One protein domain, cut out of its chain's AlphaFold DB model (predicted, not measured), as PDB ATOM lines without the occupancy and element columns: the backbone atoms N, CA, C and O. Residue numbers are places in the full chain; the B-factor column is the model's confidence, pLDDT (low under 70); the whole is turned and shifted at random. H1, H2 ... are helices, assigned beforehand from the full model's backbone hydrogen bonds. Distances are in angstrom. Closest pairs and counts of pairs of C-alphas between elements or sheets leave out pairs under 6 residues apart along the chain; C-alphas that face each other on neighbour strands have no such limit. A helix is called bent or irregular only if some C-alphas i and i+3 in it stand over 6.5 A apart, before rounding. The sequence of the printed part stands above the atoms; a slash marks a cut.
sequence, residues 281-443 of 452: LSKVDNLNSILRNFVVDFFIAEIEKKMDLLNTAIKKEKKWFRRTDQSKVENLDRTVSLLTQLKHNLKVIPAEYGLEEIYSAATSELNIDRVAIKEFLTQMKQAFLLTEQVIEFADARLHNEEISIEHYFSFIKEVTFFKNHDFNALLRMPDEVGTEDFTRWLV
ATOM      1  N   LEU A 281     -48.028  10.043   8.135       49.56
ATOM      2  CA  LEU A 281     -47.362   9.446   6.970       49.56
ATOM      3  C   LEU A 281     -45.972  10.038   6.682       49.56
ATOM      4  O   LEU A 281     -45.241   9.479   5.870       49.56
ATOM      5  N   SER A 282     -45.581  11.116   7.369       57.75
ATOM      6  CA  SER A 282     -44.219  11.667   7.325       57.75
ATOM      7  C   SER A 282     -43.304  11.094   8.413       57.75
ATOM      8  O   SER A 282     -42.174  11.549   8.569       57.75
ATOM      9  N   LYS A 283     -43.768  10.095   9.175       67.44
ATOM     10  CA  LYS A 283     -42.974   9.387  10.188       67.44
ATOM     11  C   LYS A 283     -42.590   8.005   9.663       67.44
ATOM     12  O   LYS A 283     -43.463   7.194   9.355       67.44
ATOM     13  N   VAL A 284     -41.290   7.723   9.603       73.38
ATOM     14  CA  VAL A 284     -40.741   6.445   9.110       73.38
ATOM     15  C   VAL A 284     -41.288   5.248   9.904       73.38
ATOM     16  O   VAL A 284     -41.695   4.255   9.310       73.38
ATOM     17  N   ASP A 285     -41.459   5.379  11.221       67.94
ATOM     18  CA  ASP A 285     -42.019   4.314  12.072       67.94
ATOM     19  C   ASP A 285     -43.452   3.911  11.689       67.94
ATOM     20  O   ASP A 285     -43.845   2.739  11.780       67.94
ATOM     21  N   ASN A 286     -44.247   4.869  11.207       62.09
ATOM     22  CA  ASN A 286     -45.598   4.596  10.729       62.09
ATOM     23  C   ASN A 286     -45.568   3.858   9.388       62.09
ATOM     24  O   ASN A 286     -46.368   2.944   9.185       62.09
ATOM     25  N   LEU A 287     -44.625   4.196   8.507       67.06
ATOM     26  CA  LEU A 287     -44.390   3.491   7.247       67.06
ATOM     27  C   LEU A 287     -43.931   2.044   7.491       67.06
ATOM     28  O   LEU A 287     -44.517   1.109   6.940       67.06
ATOM     29  N   ASN A 288     -42.988   1.850   8.411       77.94
ATOM     30  CA  ASN A 288     -42.525   0.531   8.849       77.94
ATOM     31  C   ASN A 288     -43.691  -0.295   9.412       77.94
ATOM     32  O   ASN A 288     -43.907  -1.441   9.017       77.94
ATOM     33  N   SER A 289     -44.521   0.317  10.259       66.50
ATOM     34  CA  SER A 289     -45.738  -0.316  10.772       66.50
ATOM     35  C   SER A 289     -46.708  -0.745   9.667       66.50
ATOM     36  O   SER A 289     -47.325  -1.803   9.771       66.50
ATOM     37  N   ILE A 290     -46.905   0.073   8.630       64.50
ATOM     38  CA  ILE A 290     -47.803  -0.257   7.513       64.50
ATOM     39  C   ILE A 290     -47.303  -1.506   6.788       64.50
ATOM     40  O   ILE A 290     -48.087  -2.426   6.551       64.50
ATOM     41  N   LEU A 291     -46.005  -1.560   6.481       72.31
ATOM     42  CA  LEU A 291     -45.411  -2.699   5.787       72.31
ATOM     43  C   LEU A 291     -45.514  -3.987   6.621       72.31
ATOM     44  O   LEU A 291     -45.928  -5.019   6.091       72.31
ATOM     45  N   ARG A 292     -45.244  -3.924   7.932       76.00
ATOM     46  CA  ARG A 292     -45.419  -5.068   8.849       76.00
ATOM     47  C   ARG A 292     -46.863  -5.577   8.860       76.00
ATOM     48  O   ARG A 292     -47.095  -6.774   8.692       76.00
ATOM     49  N   ASN A 293     -47.833  -4.672   8.985       67.81
ATOM     50  CA  ASN A 293     -49.254  -5.036   8.999       67.81
ATOM     51  C   ASN A 293     -49.705  -5.677   7.692       67.81
ATOM     52  O   ASN A 293     -50.407  -6.682   7.722       67.81
ATOM     53  N   PHE A 294     -49.257  -5.152   6.551       71.88
ATOM     54  CA  PHE A 294     -49.573  -5.741   5.253       71.88
ATOM     55  C   PHE A 294     -49.146  -7.209   5.166       71.88
ATOM     56  O   PHE A 294     -49.902  -8.050   4.679       71.88
ATOM     57  N   VAL A 295     -47.948  -7.534   5.653       73.50
ATOM     58  CA  VAL A 295     -47.430  -8.906   5.616       73.50
ATOM     59  C   VAL A 295     -48.219  -9.813   6.564       73.50
ATOM     60  O   VAL A 295     -48.564 -10.932   6.186       73.50
ATOM     61  N   VAL A 296     -48.595  -9.332   7.751       74.38
ATOM     62  CA  VAL A 296     -49.491 -10.067   8.664       74.38
ATOM     63  C   VAL A 296     -50.856 -10.324   8.013       74.38
ATOM     64  O   VAL A 296     -51.313 -11.472   7.981       74.38
ATOM     65  N   ASP A 297     -51.476  -9.296   7.434       68.06
ATOM     66  CA  ASP A 297     -52.776  -9.385   6.761       68.06
ATOM     67  C   ASP A 297     -52.729 -10.335   5.554       68.06
ATOM     68  O   ASP A 297     -53.644 -11.141   5.351       68.06
ATOM     69  N   PHE A 298     -51.629 -10.326   4.794       75.88
ATOM     70  CA  PHE A 298     -51.387 -11.278   3.710       75.88
ATOM     71  C   PHE A 298     -51.445 -12.727   4.212       75.88
ATOM     72  O   PHE A 298     -52.148 -13.558   3.627       75.88
ATOM     73  N   PHE A 299     -50.763 -13.045   5.317       80.06
ATOM     74  CA  PHE A 299     -50.789 -14.400   5.872       80.06
ATOM     75  C   PHE A 299     -52.141 -14.759   6.492       80.06
ATOM     76  O   PHE A 299     -52.555 -15.914   6.373       80.06
ATOM     77  N   ILE A 300     -52.881 -13.804   7.062       73.06
ATOM     78  CA  ILE A 300     -54.272 -14.025   7.489       73.06
ATOM     79  C   ILE A 300     -55.146 -14.426   6.291       73.06
ATOM     80  O   ILE A 300     -55.863 -15.428   6.368       73.06
ATOM     81  N   ALA A 301     -55.046 -13.715   5.167       69.88
ATOM     82  CA  ALA A 301     -55.796 -14.041   3.955       69.88
ATOM     83  C   ALA A 301     -55.390 -15.409   3.365       69.88
ATOM     84  O   ALA A 301     -56.239 -16.177   2.901       69.88
ATOM     85  N   GLU A 302     -54.102 -15.765   3.395       81.00
ATOM     86  CA  GLU A 302     -53.634 -17.092   2.963       81.00
ATOM     87  C   GLU A 302     -54.101 -18.219   3.901       81.00
ATOM     88  O   GLU A 302     -54.431 -19.316   3.429       81.00
ATOM     89  N   ILE A 303     -54.203 -17.958   5.210       82.62
ATOM     90  CA  ILE A 303     -54.810 -18.884   6.178       82.62
ATOM     91  C   ILE A 303     -56.272 -19.152   5.806       82.62
ATOM     92  O   ILE A 303     -56.675 -20.315   5.733       82.62
ATOM     93  N   GLU A 304     -57.056 -18.107   5.535       78.75
ATOM     94  CA  GLU A 304     -58.475 -18.232   5.175       78.75
ATOM     95  C   GLU A 304     -58.669 -19.064   3.904       78.75
ATOM     96  O   GLU A 304     -59.416 -20.047   3.914       78.75
ATOM     97  N   LYS A 305     -57.902 -18.774   2.844       81.25
ATOM     98  CA  LYS A 305     -57.928 -19.567   1.602       81.25
ATOM     99  C   LYS A 305     -57.604 -21.040   1.853       81.25
ATOM    100  O   LYS A 305     -58.274 -21.928   1.318       81.25
ATOM    101  N   LYS A 306     -56.582 -21.332   2.666       89.94
ATOM    102  CA  LYS A 306     -56.226 -22.716   3.024       89.94
ATOM    103  C   LYS A 306     -57.338 -23.389   3.825       89.94
ATOM    104  O   LYS A 306     -57.660 -24.543   3.538       89.94
ATOM    105  N   MET A 307     -57.952 -22.694   4.779       87.75
ATOM    106  CA  MET A 307     -59.086 -23.213   5.548       87.75
ATOM    107  C   MET A 307     -60.276 -23.556   4.645       87.75
ATOM    108  O   MET A 307     -60.858 -24.628   4.804       87.75
ATOM    109  N   ASP A 308     -60.599 -22.727   3.652       85.19
ATOM    110  CA  ASP A 308     -61.685 -22.995   2.699       85.19
ATOM    111  C   ASP A 308     -61.431 -24.237   1.838       85.19
ATOM    112  O   ASP A 308     -62.328 -25.074   1.639       85.19
ATOM    113  N   LEU A 309     -60.193 -24.411   1.370       89.75
ATOM    114  CA  LEU A 309     -59.776 -25.608   0.637       89.75
ATOM    115  C   LEU A 309     -59.873 -26.865   1.511       89.75
ATOM    116  O   LEU A 309     -60.414 -27.885   1.068       89.75
ATOM    117  N   LEU A 310     -59.409 -26.791   2.762       90.38
ATOM    118  CA  LEU A 310     -59.482 -27.893   3.726       90.38
ATOM    119  C   LEU A 310     -60.936 -28.245   4.064       90.38
ATOM    120  O   LEU A 310     -61.311 -29.414   3.988       90.38
ATOM    121  N   ASN A 311     -61.782 -27.253   4.338       88.44
ATOM    122  CA  ASN A 311     -63.212 -27.441   4.595       88.44
ATOM    123  C   ASN A 311     -63.928 -28.077   3.395       88.44
ATOM    124  O   ASN A 311     -64.783 -28.953   3.554       88.44
ATOM    125  N   THR A 312     -63.555 -27.687   2.176       90.56
ATOM    126  CA  THR A 312     -64.058 -28.312   0.946       90.56
ATOM    127  C   THR A 312     -63.614 -29.773   0.836       90.56
ATOM    128  O   THR A 312     -64.422 -30.633   0.469       90.56
ATOM    129  N   ALA A 313     -62.363 -30.085   1.179       88.06
ATOM    130  CA  ALA A 313     -61.854 -31.456   1.209       88.06
ATOM    131  C   ALA A 313     -62.575 -32.311   2.267       88.06
ATOM    132  O   ALA A 313     -63.030 -33.410   1.948       88.06
ATOM    133  N   ILE A 314     -62.784 -31.779   3.475       87.31
ATOM    134  CA  ILE A 314     -63.548 -32.425   4.555       87.31
ATOM    135  C   ILE A 314     -64.966 -32.768   4.084       87.31
ATOM    136  O   ILE A 314     -65.419 -33.903   4.243       87.31
ATOM    137  N   LYS A 315     -65.664 -31.815   3.449       88.38
ATOM    138  CA  LYS A 315     -67.008 -32.039   2.888       88.38
ATOM    139  C   LYS A 315     -67.010 -33.155   1.837       88.38
ATOM    140  O   LYS A 315     -67.929 -33.974   1.825       88.38
ATOM    141  N   LYS A 316     -65.998 -33.208   0.962       86.56
ATOM    142  CA  LYS A 316     -65.867 -34.257  -0.067       86.56
ATOM    143  C   LYS A 316     -65.644 -35.644   0.546       86.56
ATOM    144  O   LYS A 316     -66.313 -36.585   0.121       86.56
ATOM    145  N   GLU A 317     -64.781 -35.755   1.552       84.94
ATOM    146  CA  GLU A 317     -64.502 -37.017   2.259       84.94
ATOM    147  C   GLU A 317     -65.719 -37.527   3.051       84.94
ATOM    148  O   GLU A 317     -66.070 -38.708   2.979       84.94
ATOM    149  N   LYS A 318     -66.442 -36.628   3.736       83.69
ATOM    150  CA  LYS A 318     -67.675 -36.963   4.476       83.69
ATOM    151  C   LYS A 318     -68.824 -37.403   3.549       83.69
ATOM    152  O   LYS A 318     -69.676 -38.184   3.959       83.69
ATOM    153  N   LYS A 319     -68.850 -36.956   2.285       82.31
ATOM    154  CA  LYS A 319     -69.897 -37.314   1.303       82.31
ATOM    155  C   LYS A 319     -69.803 -38.770   0.816       82.31
ATOM    156  O   LYS A 319     -70.809 -39.336   0.385       82.31
ATOM    157  N   TRP A 320     -68.633 -39.405   0.898       70.06
ATOM    158  CA  TRP A 320     -68.418 -40.805   0.502       70.06
ATOM    159  C   TRP A 320     -68.739 -41.786   1.651       70.06
ATOM    160  O   TRP A 320     -67.890 -42.555   2.093       70.06
ATOM    161  N   PHE A 321     -70.005 -41.810   2.092       57.44
ATOM    162  CA  PHE A 321     -70.526 -42.547   3.265       57.44
ATOM    163  C   PHE A 321     -70.149 -44.042   3.401       57.44
ATOM    164  O   PHE A 321     -70.321 -44.612   4.474       57.44
ATOM    165  N   ARG A 322     -69.667 -44.717   2.347       59.66
ATOM    166  CA  ARG A 322     -69.301 -46.149   2.390       59.66
ATOM    167  C   ARG A 322     -67.799 -46.423   2.566       59.66
ATOM    168  O   ARG A 322     -67.439 -47.584   2.733       59.66
ATOM    169  N   ARG A 323     -66.927 -45.403   2.496       64.75
ATOM    170  CA  ARG A 323     -65.454 -45.531   2.604       64.75
ATOM    171  C   ARG A 323     -64.779 -44.284   3.201       64.75
ATOM    172  O   ARG A 323     -63.657 -43.966   2.822       64.75
ATOM    173  N   THR A 324     -65.455 -43.545   4.080       73.69
ATOM    174  CA  THR A 324     -64.848 -42.371   4.720       73.69
ATOM    175  C   THR A 324     -63.658 -42.808   5.568       73.69
ATOM    176  O   THR A 324     -63.811 -43.578   6.518       73.69
ATOM    177  N   ASP A 325     -62.473 -42.317   5.219       81.75
ATOM    178  CA  ASP A 325     -61.291 -42.461   6.059       81.75
ATOM    179  C   ASP A 325     -61.389 -41.452   7.207       81.75
ATOM    180  O   ASP A 325     -61.067 -40.269   7.073       81.75
ATOM    181  N   GLN A 326     -61.889 -41.934   8.343       83.75
ATOM    182  CA  GLN A 326     -62.096 -41.134   9.544       83.75
ATOM    183  C   GLN A 326     -60.790 -40.485  10.033       83.75
ATOM    184  O   GLN A 326     -60.796 -39.327  10.446       83.75
ATOM    185  N   SER A 327     -59.657 -41.180   9.887       84.06
ATOM    186  CA  SER A 327     -58.346 -40.660  10.291       84.06
ATOM    187  C   SER A 327     -57.912 -39.466   9.432       84.06
ATOM    188  O   SER A 327     -57.331 -38.499   9.934       84.06
ATOM    189  N   LYS A 328     -58.254 -39.488   8.138       85.31
ATOM    190  CA  LYS A 328     -57.998 -38.390   7.201       85.31
ATOM    191  C   LYS A 328     -58.864 -37.173   7.516       85.31
ATOM    192  O   LYS A 328     -58.358 -36.055   7.514       85.31
ATOM    193  N   VAL A 329     -60.144 -37.382   7.817       85.69
ATOM    194  CA  VAL A 329     -61.064 -36.303   8.211       85.69
ATOM    195  C   VAL A 329     -60.602 -35.632   9.505       85.69
ATOM    196  O   VAL A 329     -60.487 -34.411   9.543       85.69
ATOM    197  N   GLU A 330     -60.255 -36.413  10.528       86.62
ATOM    198  CA  GLU A 330     -59.749 -35.896  11.807       86.62
ATOM    199  C   GLU A 330     -58.437 -35.113  11.643       86.62
ATOM    200  O   GLU A 330     -58.210 -34.108  12.319       86.62
ATOM    201  N   ASN A 331     -57.574 -35.538  10.716       86.62
ATOM    202  CA  ASN A 331     -56.349 -34.818  10.372       86.62
ATOM    203  C   ASN A 331     -56.643 -33.435   9.766       86.62
ATOM    204  O   ASN A 331     -56.051 -32.435  10.182       86.62
ATOM    205  N   LEU A 332     -57.581 -33.374   8.818       88.75
ATOM    206  CA  LEU A 332     -58.001 -32.124   8.186       88.75
ATOM    207  C   LEU A 332     -58.686 -31.186   9.193       88.75
ATOM    208  O   LEU A 332     -58.290 -30.027   9.288       88.75
ATOM    209  N   ASP A 333     -59.640 -31.691   9.985       87.81
ATOM    210  CA  ASP A 333     -60.366 -30.907  11.000       87.81
ATOM    211  C   ASP A 333     -59.384 -30.308  12.033       87.81
ATOM    212  O   ASP A 333     -59.449 -29.123  12.366       87.81
ATOM    213  N   ARG A 334     -58.381 -31.080  12.479       87.31
ATOM    214  CA  ARG A 334     -57.341 -30.574  13.391       87.31
ATOM    215  C   ARG A 334     -56.429 -29.527  12.745       87.31
ATOM    216  O   ARG A 334     -55.999 -28.601  13.427       87.31
ATOM    217  N   THR A 335     -56.147 -29.648  11.447       89.44
ATOM    218  CA  THR A 335     -55.371 -28.647  10.693       89.44
ATOM    219  C   THR A 335     -56.133 -27.323  10.601       89.44
ATOM    220  O   THR A 335     -55.552 -26.268  10.842       89.44
ATOM    221  N   VAL A 336     -57.444 -27.370  10.341       88.62
ATOM    222  CA  VAL A 336     -58.318 -26.183  10.356       88.62
ATOM    223  C   VAL A 336     -58.326 -25.524  11.739       88.62
ATOM    224  O   VAL A 336     -58.226 -24.302  11.830       88.62
ATOM    225  N   SER A 337     -58.377 -26.311  12.818       88.44
ATOM    226  CA  SER A 337     -58.319 -25.780  14.187       88.44
ATOM    227  C   SER A 337     -57.011 -25.035  14.476       88.44
ATOM    228  O   SER A 337     -57.052 -23.955  15.058       88.44
ATOM    229  N   LEU A 338     -55.863 -25.577  14.052       89.25
ATOM    230  CA  LEU A 338     -54.560 -24.920  14.228       89.25
ATOM    231  C   LEU A 338     -54.473 -23.611  13.434       89.25
ATOM    232  O   LEU A 338     -54.017 -22.605  13.961       89.25
ATOM    233  N   LEU A 339     -54.954 -23.610  12.188       89.00
ATOM    234  CA  LEU A 339     -55.017 -22.407  11.355       89.00
ATOM    235  C   LEU A 339     -55.952 -21.342  11.946       89.00
ATOM    236  O   LEU A 339     -55.630 -20.158  11.919       89.00
ATOM    237  N   THR A 340     -57.072 -21.759  12.538       85.38
ATOM    238  CA  THR A 340     -58.006 -20.857  13.229       85.38
ATOM    239  C   THR A 340     -57.344 -20.201  14.440       85.38
ATOM    240  O   THR A 340     -57.455 -18.988  14.608       85.38
ATOM    241  N   GLN A 341     -56.629 -20.984  15.254       84.00
ATOM    242  CA  GLN A 341     -55.885 -20.467  16.404       84.00
ATOM    243  C   GLN A 341     -54.771 -19.512  15.960       84.00
ATOM    244  O   GLN A 341     -54.675 -18.411  16.487       84.00
ATOM    245  N   LEU A 342     -53.990 -19.879  14.939       86.38
ATOM    246  CA  LEU A 342     -52.947 -19.013  14.386       86.38
ATOM    247  C   LEU A 342     -53.522 -17.683  13.875       86.38
ATOM    248  O   LEU A 342     -52.992 -16.627  14.205       86.38
ATOM    249  N   LYS A 343     -54.625 -17.720  13.117       82.44
ATOM    250  CA  LYS A 343     -55.327 -16.514  12.649       82.44
ATOM    251  C   LYS A 343     -55.782 -15.644  13.816       82.44
ATOM    252  O   LYS A 343     -55.649 -14.428  13.747       82.44
ATOM    253  N   HIS A 344     -56.347 -16.248  14.862       74.81
ATOM    254  CA  HIS A 344     -56.754 -15.508  16.051       74.81
ATOM    255  C   HIS A 344     -55.550 -14.830  16.710       74.81
ATOM    256  O   HIS A 344     -55.599 -13.626  16.939       74.81
ATOM    257  N   ASN A 345     -54.459 -15.570  16.915       76.75
ATOM    258  CA  ASN A 345     -53.247 -15.052  17.537       76.75
ATOM    259  C   ASN A 345     -52.648 -13.886  16.733       76.75
ATOM    260  O   ASN A 345     -52.345 -12.848  17.304       76.75
ATOM    261  N   LEU A 346     -52.552 -14.007  15.404       71.00
ATOM    262  CA  LEU A 346     -52.060 -12.924  14.541       71.00
ATOM    263  C   LEU A 346     -52.922 -11.655  14.618       71.00
ATOM    264  O   LEU A 346     -52.389 -10.560  14.501       71.00
ATOM    265  N   LYS A 347     -54.237 -11.779  14.846       66.19
ATOM    266  CA  LYS A 347     -55.149 -10.628  14.966       66.19
ATOM    267  C   LYS A 347     -55.042  -9.877  16.292       66.19
ATOM    268  O   LYS A 347     -55.473  -8.729  16.362       66.19
ATOM    269  N   VAL A 348     -54.561 -10.532  17.348       54.75
ATOM    270  CA  VAL A 348     -54.536  -9.964  18.707       54.75
ATOM    271  C   VAL A 348     -53.162  -9.434  19.110       54.75
ATOM    272  O   VAL A 348     -53.067  -8.746  20.124       54.75
ATOM    273  N   ILE A 349     -52.109  -9.738  18.344       56.75
ATOM    274  CA  ILE A 349     -50.761  -9.243  18.626       56.75
ATOM    275  C   ILE A 349     -50.626  -7.799  18.111       56.75
ATOM    276  O   ILE A 349     -50.951  -7.538  16.951       56.75
ATOM    277  N   PRO A 350     -50.150  -6.855  18.941       50.31
ATOM    278  CA  PRO A 350     -49.937  -5.473  18.525       50.31
ATOM    279  C   PRO A 350     -48.955  -5.332  17.355       50.31
ATOM    280  O   PRO A 350     -47.935  -6.009  17.297       50.31
ATOM    281  N   ALA A 351     -49.228  -4.383  16.458       48.91
ATOM    282  CA  ALA A 351     -48.441  -4.100  15.249       48.91
ATOM    283  C   ALA A 351     -47.045  -3.493  15.505       48.91
ATOM    284  O   ALA A 351     -46.354  -3.094  14.571       48.91
ATOM    285  N   GLU A 352     -46.700  -3.324  16.774       49.22
ATOM    286  CA  GLU A 352     -45.529  -2.591  17.264       49.22
ATOM    287  C   GLU A 352     -44.418  -3.513  17.732       49.22
ATOM    288  O   GLU A 352     -43.275  -3.100  17.891       49.22
ATOM    289  N   TYR A 353     -44.766  -4.787  17.867       59.28
ATOM    290  CA  TYR A 353     -43.803  -5.859  17.873       59.28
ATOM    291  C   TYR A 353     -43.134  -5.945  16.503       59.28
ATOM    292  O   TYR A 353     -43.781  -5.801  15.458       59.28
ATOM    293  N   GLY A 354     -41.838  -6.238  16.511       72.50
ATOM    294  CA  GLY A 354     -41.163  -6.684  15.303       72.50
ATOM    295  C   GLY A 354     -41.837  -7.953  14.786       72.50
ATOM    296  O   GLY A 354     -42.383  -8.750  15.557       72.50
ATOM    297  N   LEU A 355     -41.799  -8.190  13.478       81.56
ATOM    298  CA  LEU A 355     -42.443  -9.366  12.893       81.56
ATOM    299  C   LEU A 355     -41.920 -10.673  13.513       81.56
ATOM    300  O   LEU A 355     -42.684 -11.617  13.694       81.56
ATOM    301  N   GLU A 356     -40.654 -10.740  13.931       83.25
ATOM    302  CA  GLU A 356     -40.114 -11.905  14.646       83.25
ATOM    303  C   GLU A 356     -40.822 -12.179  15.986       83.25
ATOM    304  O   GLU A 356     -41.114 -13.333  16.324       83.25
ATOM    305  N   GLU A 357     -41.143 -11.128  16.735       76.75
ATOM    306  CA  GLU A 357     -41.871 -11.222  17.998       76.75
ATOM    307  C   GLU A 357     -43.330 -11.611  17.745       76.75
ATOM    308  O   GLU A 357     -43.848 -12.502  18.424       76.75
ATOM    309  N   ILE A 358     -43.957 -11.045  16.704       74.38
ATOM    310  CA  ILE A 358     -45.300 -11.433  16.248       74.38
ATOM    311  C   ILE A 358     -45.334 -12.920  15.898       74.38
ATOM    312  O   ILE A 358     -46.197 -13.657  16.377       74.38
ATOM    313  N   TYR A 359     -44.379 -13.396  15.101       86.44
ATOM    314  CA  TYR A 359     -44.277 -14.807  14.736       86.44
ATOM    315  C   TYR A 359     -44.126 -15.695  15.973       86.44
ATOM    316  O   TYR A 359     -44.823 -16.704  16.117       86.44
ATOM    317  N   SER A 360     -43.218 -15.323  16.875       82.94
ATOM    318  CA  SER A 360     -42.918 -16.100  18.078       82.94
ATOM    319  C   SER A 360     -44.129 -16.181  19.002       82.94
ATOM    320  O   SER A 360     -44.515 -17.278  19.407       82.94
ATOM    321  N   ALA A 361     -44.791 -15.054  19.267       76.62
ATOM    322  CA  ALA A 361     -46.009 -15.008  20.066       76.62
ATOM    323  C   ALA A 361     -47.134 -15.819  19.408       76.62
ATOM    324  O   ALA A 361     -47.731 -16.681  20.059       76.62
ATOM    325  N   ALA A 362     -47.360 -15.634  18.102       80.19
ATOM    326  CA  ALA A 362     -48.459 -16.276  17.385       80.19
ATOM    327  C   ALA A 362     -48.340 -17.801  17.324       80.19
ATOM    328  O   ALA A 362     -49.356 -18.502  17.267       80.19
ATOM    329  N   THR A 363     -47.108 -18.313  17.335       86.12
ATOM    330  CA  THR A 363     -46.815 -19.741  17.175       86.12
ATOM    331  C   THR A 363     -46.475 -20.463  18.477       86.12
ATOM    332  O   THR A 363     -46.521 -21.693  18.493       86.12
ATOM    333  N   SER A 364     -46.198 -19.738  19.567       81.25
ATOM    334  CA  SER A 364     -45.744 -20.295  20.853       81.25
ATOM    335  C   SER A 364     -46.664 -21.374  21.443       81.25
ATOM    336  O   SER A 364     -46.184 -22.365  21.992       81.25
ATOM    337  N   GLU A 365     -47.980 -21.218  21.290       77.44
ATOM    338  CA  GLU A 365     -48.992 -22.146  21.813       77.44
ATOM    339  C   GLU A 365     -49.461 -23.195  20.792       77.44
ATOM    340  O   GLU A 365     -50.302 -24.048  21.101       77.44
ATOM    341  N   LEU A 366     -48.946 -23.155  19.559       80.75
ATOM    342  CA  LEU A 366     -49.328 -24.120  18.537       80.75
ATOM    343  C   LEU A 366     -48.623 -25.453  18.793       80.75
ATOM    344  O   LEU A 366     -47.407 -25.542  18.943       80.75
ATOM    345  N   ASN A 367     -49.389 -26.540  18.766       70.56
ATOM    346  CA  ASN A 367     -48.821 -27.883  18.770       70.56
ATOM    347  C   ASN A 367     -48.327 -28.232  17.347       70.56
ATOM    348  O   ASN A 367     -49.085 -28.768  16.532       70.56
ATOM    349  N   ILE A 368     -47.074 -27.863  17.040       64.25
ATOM    350  CA  ILE A 368     -46.461 -27.842  15.690       64.25
ATOM    351  C   ILE A 368     -46.098 -29.246  15.146       64.25
ATOM    352  O   ILE A 368     -45.578 -29.371  14.039       64.25
ATOM    353  N   ASP A 369     -46.458 -30.340  15.822       59.78
ATOM    354  CA  ASP A 369     -46.146 -31.719  15.387       59.78
ATOM    355  C   ASP A 369     -46.800 -32.158  14.052       59.78
ATOM    356  O   ASP A 369     -46.702 -33.317  13.638       59.78
ATOM    357  N   ARG A 370     -47.467 -31.254  13.321       63.91
ATOM    358  CA  ARG A 370     -48.069 -31.535  12.013       63.91
ATOM    359  C   ARG A 370     -47.257 -30.957  10.861       63.91
ATOM    360  O   ARG A 370     -47.260 -29.755  10.607       63.91
ATOM    361  N   VAL A 371     -46.717 -31.869  10.048       68.44
ATOM    362  CA  VAL A 371     -46.108 -31.599   8.731       68.44
ATOM    363  C   VAL A 371     -46.987 -30.685   7.859       68.44
ATOM    364  O   VAL A 371     -46.459 -29.853   7.134       68.44
ATOM    365  N   ALA A 372     -48.317 -30.785   7.979       70.75
ATOM    366  CA  ALA A 372     -49.284 -30.079   7.135       70.75
ATOM    367  C   ALA A 372     -49.239 -28.541   7.220       70.75
ATOM    368  O   ALA A 372     -49.582 -27.886   6.239       70.75
ATOM    369  N   ILE A 373     -48.832 -27.964   8.357       84.19
ATOM    370  CA  ILE A 373     -48.691 -26.500   8.504       84.19
ATOM    371  C   ILE A 373     -47.236 -26.056   8.627       84.19
ATOM    372  O   ILE A 373     -46.963 -24.866   8.550       84.19
ATOM    373  N   LYS A 374     -46.299 -26.995   8.801       85.38
ATOM    374  CA  LYS A 374     -44.884 -26.689   9.027       85.38
ATOM    375  C   LYS A 374     -44.295 -25.846   7.897       85.38
ATOM    376  O   LYS A 374     -43.668 -24.836   8.169       85.38
ATOM    377  N   GLU A 375     -44.547 -26.235   6.650       84.75
ATOM    378  CA  GLU A 375     -44.075 -25.497   5.474       84.75
ATOM    379  C   GLU A 375     -44.668 -24.083   5.407       84.75
ATOM    380  O   GLU A 375     -43.955 -23.124   5.142       84.75
ATOM    381  N   PHE A 376     -45.955 -23.937   5.739       86.81
ATOM    382  CA  PHE A 376     -46.617 -22.635   5.793       86.81
ATOM    383  C   PHE A 376     -46.025 -21.726   6.878       86.81
ATOM    384  O   PHE A 376     -45.775 -20.551   6.629       86.81
ATOM    385  N   LEU A 377     -45.754 -22.275   8.066       89.00
ATOM    386  CA  LEU A 377     -45.095 -21.545   9.148       89.00
ATOM    387  C   LEU A 377     -43.661 -21.151   8.772       89.00
ATOM    388  O   LEU A 377     -43.240 -20.040   9.072       89.00
ATOM    389  N   THR A 378     -42.923 -22.022   8.079       87.88
ATOM    390  CA  THR A 378     -41.585 -21.699   7.565       87.88
ATOM    391  C   THR A 378     -41.632 -20.540   6.569       87.88
ATOM    392  O   THR A 378     -40.895 -19.575   6.760       87.88
ATOM    393  N   GLN A 379     -42.544 -20.583   5.591       85.69
ATOM    394  CA  GLN A 379     -42.746 -19.489   4.632       85.69
ATOM    395  C   GLN A 379     -43.094 -18.175   5.341       85.69
ATOM    396  O   GLN A 379     -42.492 -17.144   5.059       85.69
ATOM    397  N   MET A 380     -44.010 -18.220   6.315       88.44
ATOM    398  CA  MET A 380     -44.381 -17.054   7.122       88.44
ATOM    399  C   MET A 380     -43.187 -16.474   7.877       88.44
ATOM    400  O   MET A 380     -42.949 -15.272   7.811       88.44
ATOM    401  N   LYS A 381     -42.392 -17.322   8.540       89.44
ATOM    402  CA  LYS A 381     -41.197 -16.882   9.270       89.44
ATOM    403  C   LYS A 381     -40.193 -16.185   8.356       89.44
ATOM    404  O   LYS A 381     -39.644 -15.150   8.721       89.44
ATOM    405  N   GLN A 382     -39.933 -16.765   7.189       85.00
ATOM    406  CA  GLN A 382     -38.970 -16.224   6.235       85.00
ATOM    407  C   GLN A 382     -39.462 -14.904   5.628       85.00
ATOM    408  O   GLN A 382     -38.695 -13.954   5.552       85.00
ATOM    409  N   ALA A 383     -40.743 -14.812   5.266       83.56
ATOM    410  CA  ALA A 383     -41.350 -13.576   4.777       83.56
ATOM    411  C   ALA A 383     -41.299 -12.450   5.824       83.56
ATOM    412  O   ALA A 383     -41.033 -11.293   5.497       83.56
ATOM    413  N   PHE A 384     -41.514 -12.794   7.091       87.94
ATOM    414  CA  PHE A 384     -41.416 -11.860   8.207       87.94
ATOM    415  C   PHE A 384     -39.984 -11.341   8.383       87.94
ATOM    416  O   PHE A 384     -39.777 -10.133   8.442       87.94
ATOM    417  N   LEU A 385     -38.996 -12.241   8.374       86.38
ATOM    418  CA  LEU A 385     -37.579 -11.877   8.430       86.38
ATOM    419  C   LEU A 385     -37.166 -10.991   7.247       86.38
ATOM    420  O   LEU A 385     -36.496  -9.982   7.435       86.38
ATOM    421  N   LEU A 386     -37.590 -11.354   6.037       84.88
ATOM    422  CA  LEU A 386     -37.314 -10.595   4.819       84.88
ATOM    423  C   LEU A 386     -37.849  -9.162   4.916       84.88
ATOM    424  O   LEU A 386     -37.198  -8.215   4.492       84.88
ATOM    425  N   THR A 387     -39.037  -9.005   5.491       84.75
ATOM    426  CA  THR A 387     -39.671  -7.695   5.648       84.75
ATOM    427  C   THR A 387     -38.906  -6.814   6.631       84.75
ATOM    428  O   THR A 387     -38.704  -5.638   6.342       84.75
ATOM    429  N   GLU A 388     -38.420  -7.368   7.745       88.62
ATOM    430  CA  GLU A 388     -37.550  -6.621   8.666       88.62
ATOM    431  C   GLU A 388     -36.227  -6.229   8.000       88.62
ATOM    432  O   GLU A 388     -35.792  -5.094   8.141       88.62
ATOM    433  N   GLN A 389     -35.636  -7.102   7.178       86.69
ATOM    434  CA  GLN A 389     -34.427  -6.759   6.413       86.69
ATOM    435  C   GLN A 389     -34.662  -5.609   5.427       86.69
ATOM    436  O   GLN A 389     -33.791  -4.758   5.255       86.69
ATOM    437  N   VAL A 390     -35.833  -5.561   4.784       85.12
ATOM    438  CA  VAL A 390     -36.218  -4.443   3.910       85.12
ATOM    439  C   VAL A 390     -36.370  -3.152   4.713       85.12
ATOM    440  O   VAL A 390     -35.901  -2.112   4.255       85.12
ATOM    441  N   ILE A 391     -36.987  -3.215   5.897       87.56
ATOM    442  CA  ILE A 391     -37.137  -2.063   6.796       87.56
ATOM    443  C   ILE A 391     -35.765  -1.554   7.245       87.56
ATOM    444  O   ILE A 391     -35.464  -0.382   7.049       87.56
ATOM    445  N   GLU A 392     -34.899  -2.431   7.756       88.50
ATOM    446  CA  GLU A 392     -33.539  -2.077   8.180       88.50
ATOM    447  C   GLU A 392     -32.727  -1.460   7.032       88.50
ATOM    448  O   GLU A 392     -32.013  -0.470   7.215       88.50
ATOM    449  N   PHE A 393     -32.849  -2.023   5.827       86.25
ATOM    450  CA  PHE A 393     -32.188  -1.493   4.641       86.25
ATOM    451  C   PHE A 393     -32.729  -0.107   4.261       86.25
ATOM    452  O   PHE A 393     -31.940   0.786   3.946       86.25
ATOM    453  N   ALA A 394     -34.048   0.096   4.296       85.44
ATOM    454  CA  ALA A 394     -34.665   1.386   4.007       85.44
ATOM    455  C   ALA A 394     -34.282   2.445   5.051       85.44
ATOM    456  O   ALA A 394     -33.889   3.547   4.669       85.44
ATOM    457  N   ASP A 395     -34.307   2.102   6.340       86.56
ATOM    458  CA  ASP A 395     -33.926   2.986   7.446       86.56
ATOM    459  C   ASP A 395     -32.470   3.455   7.307       86.56
ATOM    460  O   ASP A 395     -32.184   4.649   7.423       86.56
ATOM    461  N   ALA A 396     -31.544   2.545   6.977       87.50
ATOM    462  CA  ALA A 396     -30.144   2.894   6.742       87.50
ATOM    463  C   ALA A 396     -29.974   3.880   5.571       87.50
ATOM    464  O   ALA A 396     -29.183   4.821   5.651       87.50
ATOM    465  N   ARG A 397     -30.733   3.693   4.485       86.81
ATOM    466  CA  ARG A 397     -30.681   4.557   3.295       86.81
ATOM    467  C   ARG A 397     -31.349   5.910   3.527       86.81
ATOM    468  O   ARG A 397     -30.825   6.914   3.056       86.81
ATOM    469  N   LEU A 398     -32.456   5.949   4.267       84.69
ATOM    470  CA  LEU A 398     -33.105   7.187   4.707       84.69
ATOM    471  C   LEU A 398     -32.168   7.997   5.608       84.69
ATOM    472  O   LEU A 398     -32.023   9.200   5.411       84.69
ATOM    473  N   HIS A 399     -31.490   7.337   6.552       88.62
ATOM    474  CA  HIS A 399     -30.518   7.978   7.442       88.62
ATOM    475  C   HIS A 399     -29.332   8.588   6.681       88.62
ATOM    476  O   HIS A 399     -28.857   9.663   7.041       88.62
ATOM    477  N   ASN A 400     -28.881   7.923   5.614       87.94
ATOM    478  CA  ASN A 400     -27.808   8.407   4.745       87.94
ATOM    479  C   ASN A 400     -28.287   9.381   3.648       87.94
ATOM    480  O   ASN A 400     -27.483   9.760   2.799       87.94
ATOM    481  N   GLU A 401     -29.573   9.751   3.629       87.12
ATOM    482  CA  GLU A 401     -30.201  10.584   2.588       87.12
ATOM    483  C   GLU A 401     -30.080  10.003   1.160       87.12
ATOM    484  O   GLU A 401     -30.192  10.715   0.162       87.12
ATOM    485  N   GLU A 402     -29.868   8.690   1.039       84.81
ATOM    486  CA  GLU A 402     -29.748   7.986  -0.244       84.81
ATOM    487  C   GLU A 402     -31.112   7.742  -0.904       84.81
ATOM    488  O   GLU A 402     -31.205   7.625  -2.126       84.81
ATOM    489  N   ILE A 403     -32.174   7.684  -0.097       84.69
ATOM    490  CA  ILE A 403     -33.571   7.712  -0.536       84.69
ATOM    491  C   ILE A 403     -34.331   8.738   0.306       84.69
ATOM    492  O   ILE A 403     -33.988   8.971   1.464       84.69
ATOM    493  N   SER A 404     -35.370   9.348  -0.263       83.94
ATOM    494  CA  SER A 404     -36.251  10.247   0.490       83.94
ATOM    495  C   SER A 404     -37.418   9.484   1.121       83.94
ATOM    496  O   SER A 404     -37.759   8.376   0.692       83.94
ATOM    497  N   ILE A 405     -38.072  10.088   2.116       75.00
ATOM    498  CA  ILE A 405     -39.251   9.487   2.751       75.00
ATOM    499  C   ILE A 405     -40.397   9.282   1.751       75.00
ATOM    500  O   ILE A 405     -41.110   8.284   1.826       75.00
ATOM    501  N   GLU A 406     -40.526  10.160   0.754       72.75
ATOM    502  CA  GLU A 406     -41.503  10.024  -0.329       72.75
ATOM    503  C   GLU A 406     -41.203   8.815  -1.224       72.75
ATOM    504  O   GLU A 406     -42.130   8.126  -1.651       72.75
ATOM    505  N   HIS A 407     -39.923   8.523  -1.486       78.81
ATOM    506  CA  HIS A 407     -39.524   7.332  -2.242       78.81
ATOM    507  C   HIS A 407     -39.825   6.054  -1.464       78.81
ATOM    508  O   HIS A 407     -40.410   5.123  -2.019       78.81
ATOM    509  N   TYR A 408     -39.495   6.022  -0.170       82.62
ATOM    510  CA  TYR A 408     -39.811   4.872   0.672       82.62
ATOM    511  C   TYR A 408     -41.324   4.642   0.776       82.62
ATOM    512  O   TYR A 408     -41.811   3.520   0.618       82.62
ATOM    513  N   PHE A 409     -42.091   5.720   0.931       69.50
ATOM    514  CA  PHE A 409     -43.544   5.671   0.871       69.50
ATOM    515  C   PHE A 409     -44.055   5.122  -0.474       69.50
ATOM    516  O   PHE A 409     -44.950   4.272  -0.487       69.50
ATOM    517  N   SER A 410     -43.473   5.544  -1.603       69.00
ATOM    518  CA  SER A 410     -43.827   5.029  -2.933       69.00
ATOM    519  C   SER A 410     -43.589   3.522  -3.049       69.00
ATOM    520  O   SER A 410     -44.471   2.804  -3.520       69.00
ATOM    521  N   PHE A 411     -42.452   3.027  -2.553       78.69
ATOM    522  CA  PHE A 411     -42.159   1.592  -2.501       78.69
ATOM    523  C   PHE A 411     -43.231   0.821  -1.718       78.69
ATOM    524  O   PHE A 411     -43.814  -0.139  -2.235       78.69
ATOM    525  N   ILE A 412     -43.563   1.271  -0.503       69.38
ATOM    526  CA  ILE A 412     -44.610   0.629   0.307       69.38
ATOM    527  C   ILE A 412     -45.931   0.618  -0.465       69.38
ATOM    528  O   ILE A 412     -46.677  -0.360  -0.393       69.38
ATOM    529  N   LYS A 413     -46.220   1.652  -1.264       60.38
ATOM    530  CA  LYS A 413     -47.483   1.752  -2.011       60.38
ATOM    531  C   LYS A 413     -47.573   0.783  -3.175       60.38
ATOM    532  O   LYS A 413     -48.638   0.212  -3.420       60.38
ATOM    533  N   GLU A 414     -46.455   0.519  -3.832       65.25
ATOM    534  CA  GLU A 414     -46.356  -0.525  -4.849       65.25
ATOM    535  C   GLU A 414     -46.537  -1.924  -4.264       65.25
ATOM    536  O   GLU A 414     -47.284  -2.741  -4.816       65.25
ATOM    537  N   VAL A 415     -45.909  -2.184  -3.120       66.50
ATOM    538  CA  VAL A 415     -45.996  -3.472  -2.428       66.50
ATOM    539  C   VAL A 415     -47.416  -3.757  -1.938       66.50
ATOM    540  O   VAL A 415     -47.956  -4.834  -2.201       66.50
ATOM    541  N   THR A 416     -48.034  -2.783  -1.268       58.12
ATOM    542  CA  THR A 416     -49.297  -2.980  -0.548       58.12
ATOM    543  C   THR A 416     -50.547  -2.884  -1.437       58.12
ATOM    544  O   THR A 416     -51.497  -3.633  -1.213       58.12
ATOM    545  N   PHE A 417     -50.563  -2.034  -2.480       53.28
ATOM    546  CA  PHE A 417     -51.785  -1.763  -3.271       53.28
ATOM    547  C   PHE A 417     -51.749  -2.263  -4.702       53.28
ATOM    548  O   PHE A 417     -52.729  -2.839  -5.179       53.28
ATOM    549  N   PHE A 418     -50.635  -2.074  -5.402       46.47
ATOM    550  CA  PHE A 418     -50.562  -2.461  -6.811       46.47
ATOM    551  C   PHE A 418     -50.269  -3.940  -7.019       46.47
ATOM    552  O   PHE A 418     -50.125  -4.371  -8.162       46.47
ATOM    553  N   LYS A 419     -50.228  -4.718  -5.928       52.53
ATOM    554  CA  LYS A 419     -49.790  -6.110  -5.924       52.53
ATOM    555  C   LYS A 419     -48.501  -6.219  -6.723       52.53
ATOM    556  O   LYS A 419     -48.498  -6.913  -7.739       52.53
ATOM    557  N   ASN A 420     -47.438  -5.527  -6.291       55.00
ATOM    558  CA  ASN A 420     -46.122  -5.721  -6.889       55.00
ATOM    559  C   ASN A 420     -45.885  -7.235  -6.994       55.00
ATOM    560  O   ASN A 420     -45.840  -7.948  -5.981       55.00
ATOM    561  N   HIS A 421     -45.922  -7.731  -8.234       56.88
ATOM    562  CA  HIS A 421     -45.996  -9.160  -8.507       56.88
ATOM    563  C   HIS A 421     -44.725  -9.839  -8.013       56.88
ATOM    564  O   HIS A 421     -44.806 -10.972  -7.546       56.88
ATOM    565  N   ASP A 422     -43.610  -9.107  -8.022       62.28
ATOM    566  CA  ASP A 422     -42.310  -9.566  -7.567       62.28
ATOM    567  C   ASP A 422     -42.292  -9.681  -6.037       62.28
ATOM    568  O   ASP A 422     -42.032 -10.763  -5.523       62.28
ATOM    569  N   PHE A 423     -42.702  -8.649  -5.284       63.03
ATOM    570  CA  PHE A 423     -42.726  -8.738  -3.813       63.03
ATOM    571  C   PHE A 423     -43.691  -9.825  -3.309       63.03
ATOM    572  O   PHE A 423     -43.340 -10.629  -2.451       63.03
ATOM    573  N   ASN A 424     -44.891  -9.929  -3.891       62.84
ATOM    574  CA  ASN A 424     -45.852 -10.975  -3.519       62.84
ATOM    575  C   ASN A 424     -45.407 -12.386  -3.935       62.84
ATOM    576  O   ASN A 424     -45.745 -13.358  -3.254       62.84
ATOM    577  N   ALA A 425     -44.695 -12.527  -5.058       66.88
ATOM    578  CA  ALA A 425     -44.089 -13.798  -5.449       66.88
ATOM    579  C   ALA A 425     -42.971 -14.193  -4.476       66.88
ATOM    580  O   ALA A 425     -42.867 -15.361  -4.111       66.88
ATOM    581  N   LEU A 426     -42.209 -13.220  -3.984       66.00
ATOM    582  CA  LEU A 426     -41.099 -13.448  -3.067       66.00
ATOM    583  C   LEU A 426     -41.543 -13.684  -1.623       66.00
ATOM    584  O   LEU A 426     -40.948 -14.519  -0.955       66.00
ATOM    585  N   LEU A 427     -42.669 -13.121  -1.169       68.25
ATOM    586  CA  LEU A 427     -43.312 -13.562   0.083       68.25
ATOM    587  C   LEU A 427     -43.704 -15.054   0.050       68.25
ATOM    588  O   LEU A 427     -43.885 -15.669   1.100       68.25
ATOM    589  N   ARG A 428     -43.836 -15.653  -1.143       68.31
ATOM    590  CA  ARG A 428     -44.098 -17.093  -1.325       68.31
ATOM    591  C   ARG A 428     -42.824 -17.920  -1.515       68.31
ATOM    592  O   ARG A 428     -42.884 -19.131  -1.318       68.31
ATOM    593  N   MET A 429     -41.711 -17.292  -1.901       70.25
ATOM    594  CA  MET A 429     -40.405 -17.928  -2.145       70.25
ATOM    595  C   MET A 429     -39.251 -17.086  -1.554       70.25
ATOM    596  O   MET A 429     -38.374 -16.631  -2.283       70.25
ATOM    597  N   PRO A 430     -39.242 -16.845  -0.232       63.50
ATOM    598  CA  PRO A 430     -38.343 -15.868   0.391       63.50
ATOM    599  C   PRO A 430     -36.866 -16.297   0.431       63.50
ATOM    600  O   PRO A 430     -35.998 -15.456   0.635       63.50
ATOM    601  N   ASP A 431     -36.562 -17.578   0.196       66.12
ATOM    602  CA  ASP A 431     -35.188 -18.106   0.148       66.12
ATOM    603  C   ASP A 431     -34.392 -17.673  -1.102       66.12
ATOM    604  O   ASP A 431     -33.201 -17.964  -1.205       66.12
ATOM    605  N   GLU A 432     -35.032 -16.994  -2.057       65.75
ATOM    606  CA  GLU A 432     -34.434 -16.601  -3.341       65.75
ATOM    607  C   GLU A 432     -34.018 -15.116  -3.400       65.75
ATOM    608  O   GLU A 432     -33.618 -14.648  -4.463       65.75
ATOM    609  N   VAL A 433     -34.090 -14.374  -2.284       66.88
ATOM    610  CA  VAL A 433     -33.869 -12.914  -2.265       66.88
ATOM    611  C   VAL A 433     -32.447 -12.524  -1.856       66.88
ATOM    612  O   VAL A 433     -31.938 -12.974  -0.826       66.88
ATOM    613  N   GLY A 434     -31.823 -11.631  -2.631       69.38
ATOM    614  CA  GLY A 434     -30.534 -11.005  -2.330       69.38
ATOM    615  C   GLY A 434     -30.615  -9.492  -2.087       69.38
ATOM    616  O   GLY A 434     -31.621  -8.834  -2.336       69.38
ATOM    617  N   THR A 435     -29.508  -8.893  -1.641       66.25
ATOM    618  CA  THR A 435     -29.400  -7.437  -1.394       66.25
ATOM    619  C   THR A 435     -29.534  -6.580  -2.662       66.25
ATOM    620  O   THR A 435     -29.899  -5.402  -2.588       66.25
ATOM    621  N   GLU A 436     -29.257  -7.156  -3.834       71.44
ATOM    622  CA  GLU A 436     -29.481  -6.514  -5.135       71.44
ATOM    623  C   GLU A 436     -30.978  -6.292  -5.403       71.44
ATOM    624  O   GLU A 436     -31.352  -5.261  -5.968       71.44
ATOM    625  N   ASP A 437     -31.842  -7.187  -4.910       71.94
ATOM    626  CA  ASP A 437     -33.293  -7.051  -5.032       71.94
ATOM    627  C   ASP A 437     -33.815  -5.885  -4.186       71.94
ATOM    628  O   ASP A 437     -34.628  -5.100  -4.665       71.94
ATOM    629  N   PHE A 438     -33.272  -5.676  -2.980       75.62
ATOM    630  CA  PHE A 438     -33.637  -4.532  -2.127       75.62
ATOM    631  C   PHE A 438     -33.312  -3.196  -2.787       75.62
ATOM    632  O   PHE A 438     -34.115  -2.264  -2.760       75.62
ATOM    633  N   THR A 439     -32.145  -3.118  -3.431       73.38
ATOM    634  CA  THR A 439     -31.740  -1.919  -4.174       73.38
ATOM    635  C   THR A 439     -32.682  -1.685  -5.351       73.38
ATOM    636  O   THR A 439     -33.138  -0.563  -5.551       73.38
ATOM    637  N   ARG A 440     -33.041  -2.742  -6.088       74.81
ATOM    638  CA  ARG A 440     -34.008  -2.669  -7.189       74.81
ATOM    639  C   ARG A 440     -35.409  -2.247  -6.731       74.81
ATOM    640  O   ARG A 440     -36.129  -1.637  -7.513       74.81
ATOM    641  N   TRP A 441     -35.810  -2.587  -5.509       72.50
ATOM    642  CA  TRP A 441     -37.131  -2.242  -4.974       72.50
ATOM    643  C   TRP A 441     -37.228  -0.813  -4.455       72.50
ATOM    644  O   TRP A 441     -38.279  -0.194  -4.582       72.50
ATOM    645  N   LEU A 442     -36.154  -0.306  -3.852       71.00
ATOM    646  CA  LEU A 442     -36.165   0.980  -3.152       71.00
ATOM    647  C   LEU A 442     -35.564   2.127  -3.970       71.00
ATOM    648  O   LEU A 442     -35.864   3.286  -3.690       71.00
ATOM    649  N   VAL A 443     -34.732   1.827  -4.972       69.12
ATOM    650  CA  VAL A 443     -34.057   2.834  -5.798       69.12
ATOM    651  C   VAL A 443     -34.688   2.867  -7.197       69.12
ATOM    652  O   VAL A 443     -34.669   1.848  -7.892       69.12
TER     653      VAL A 443
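AT A GLANCE: This is residues 281 to 443 of the 452 residues of the protein "GT44 domain-containing protein" of Tatlockia micdadei (UniProt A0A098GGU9). A long rod of five helices run up and down: H1 spans most of its length, H2 folds back along the later part of H1, and H4 runs along the early part, with the short H3 between the end of H2 and the side of H4 and H5 beside the start of H1. Two short helices, H6 and H7, are set crosswise near H4 and H5, while at the other end the H1 and H2 hairpin makes a narrower tip. The printed part has 163 residues with seven named helices, H1 to H7 in order, and no named strand; the class is all helix. It is only just loose, close to compact, with a radius of gyration of the C-alphas of 18.7 A and spans of 68 by 28 by 24 A.

HOW THE PARTS SIT: H1, residues 284 to 319, touches H2, residues 326 to 348, at a shallow tilt of 20 degrees, opposite ways; they form a hairpin, the closest C-alphas being those of Met 307 and Val 336, 5.7 A apart. With residues 342 to 346 alone H2 touches H3, residues 355 to 364, in a hairpin at a steep tilt of 44 degrees, closest at C-alphas 345 and 362, 4.9 A. H3 forms a further hairpin with H4, residues 371 to 399, at a shallow tilt of 23 degrees; C-alphas 355 and 384 are closest, 5.4 A. H1 touches H4 with residues 284 to 299 alone, closest at C-alphas 288 and 391, 6.3 A. H1 and H4 are the hubs, touching three helices each. H5, residues 405 to 416, touches H1 the same way at a shallow tilt of 4 degrees, closest at C-alphas 416 and 294, 6.4 A. H1 to H5 form an up and down bundle, each helix running against the one before. H6, residues 421 to 426, touches no helix but is near H4 and H5. H7, residues 435 to 442, touches H5 about perpendicular at 79 degrees, closest at C-alphas 442 and 411, 6.1 A, and only just touches H4, with 3 pairs of C-alphas within 8 A, closest at 438 and 390, 6.6 A. Every O i to N i+4 pair is within hydrogen-bond range in H1, H2, H3, H5, H6 and H7, and 23 of 25 are in H4.

IN THESE COORDINATES: H1 begins at C-alpha 284 (-40.741, 6.445, 9.110) and is 53.2 A long. H2 measures 33.4 A, H4 42.6 A and H5 16.3 A. H4 is irregular: C-alphas 372 and 375 are 7.1 A apart. H7 ends at C-alpha 442 (-36.165, 0.980, -3.152).

THE WHOLE: The C-alphas farthest apart, of Arg 322 and Glu 401, are 68.9 A apart. The printed part has no cut and no long link. Its mean pLDDT is 76.1; 51 residues are under 70, among them 347 to 353 and 412 to 428.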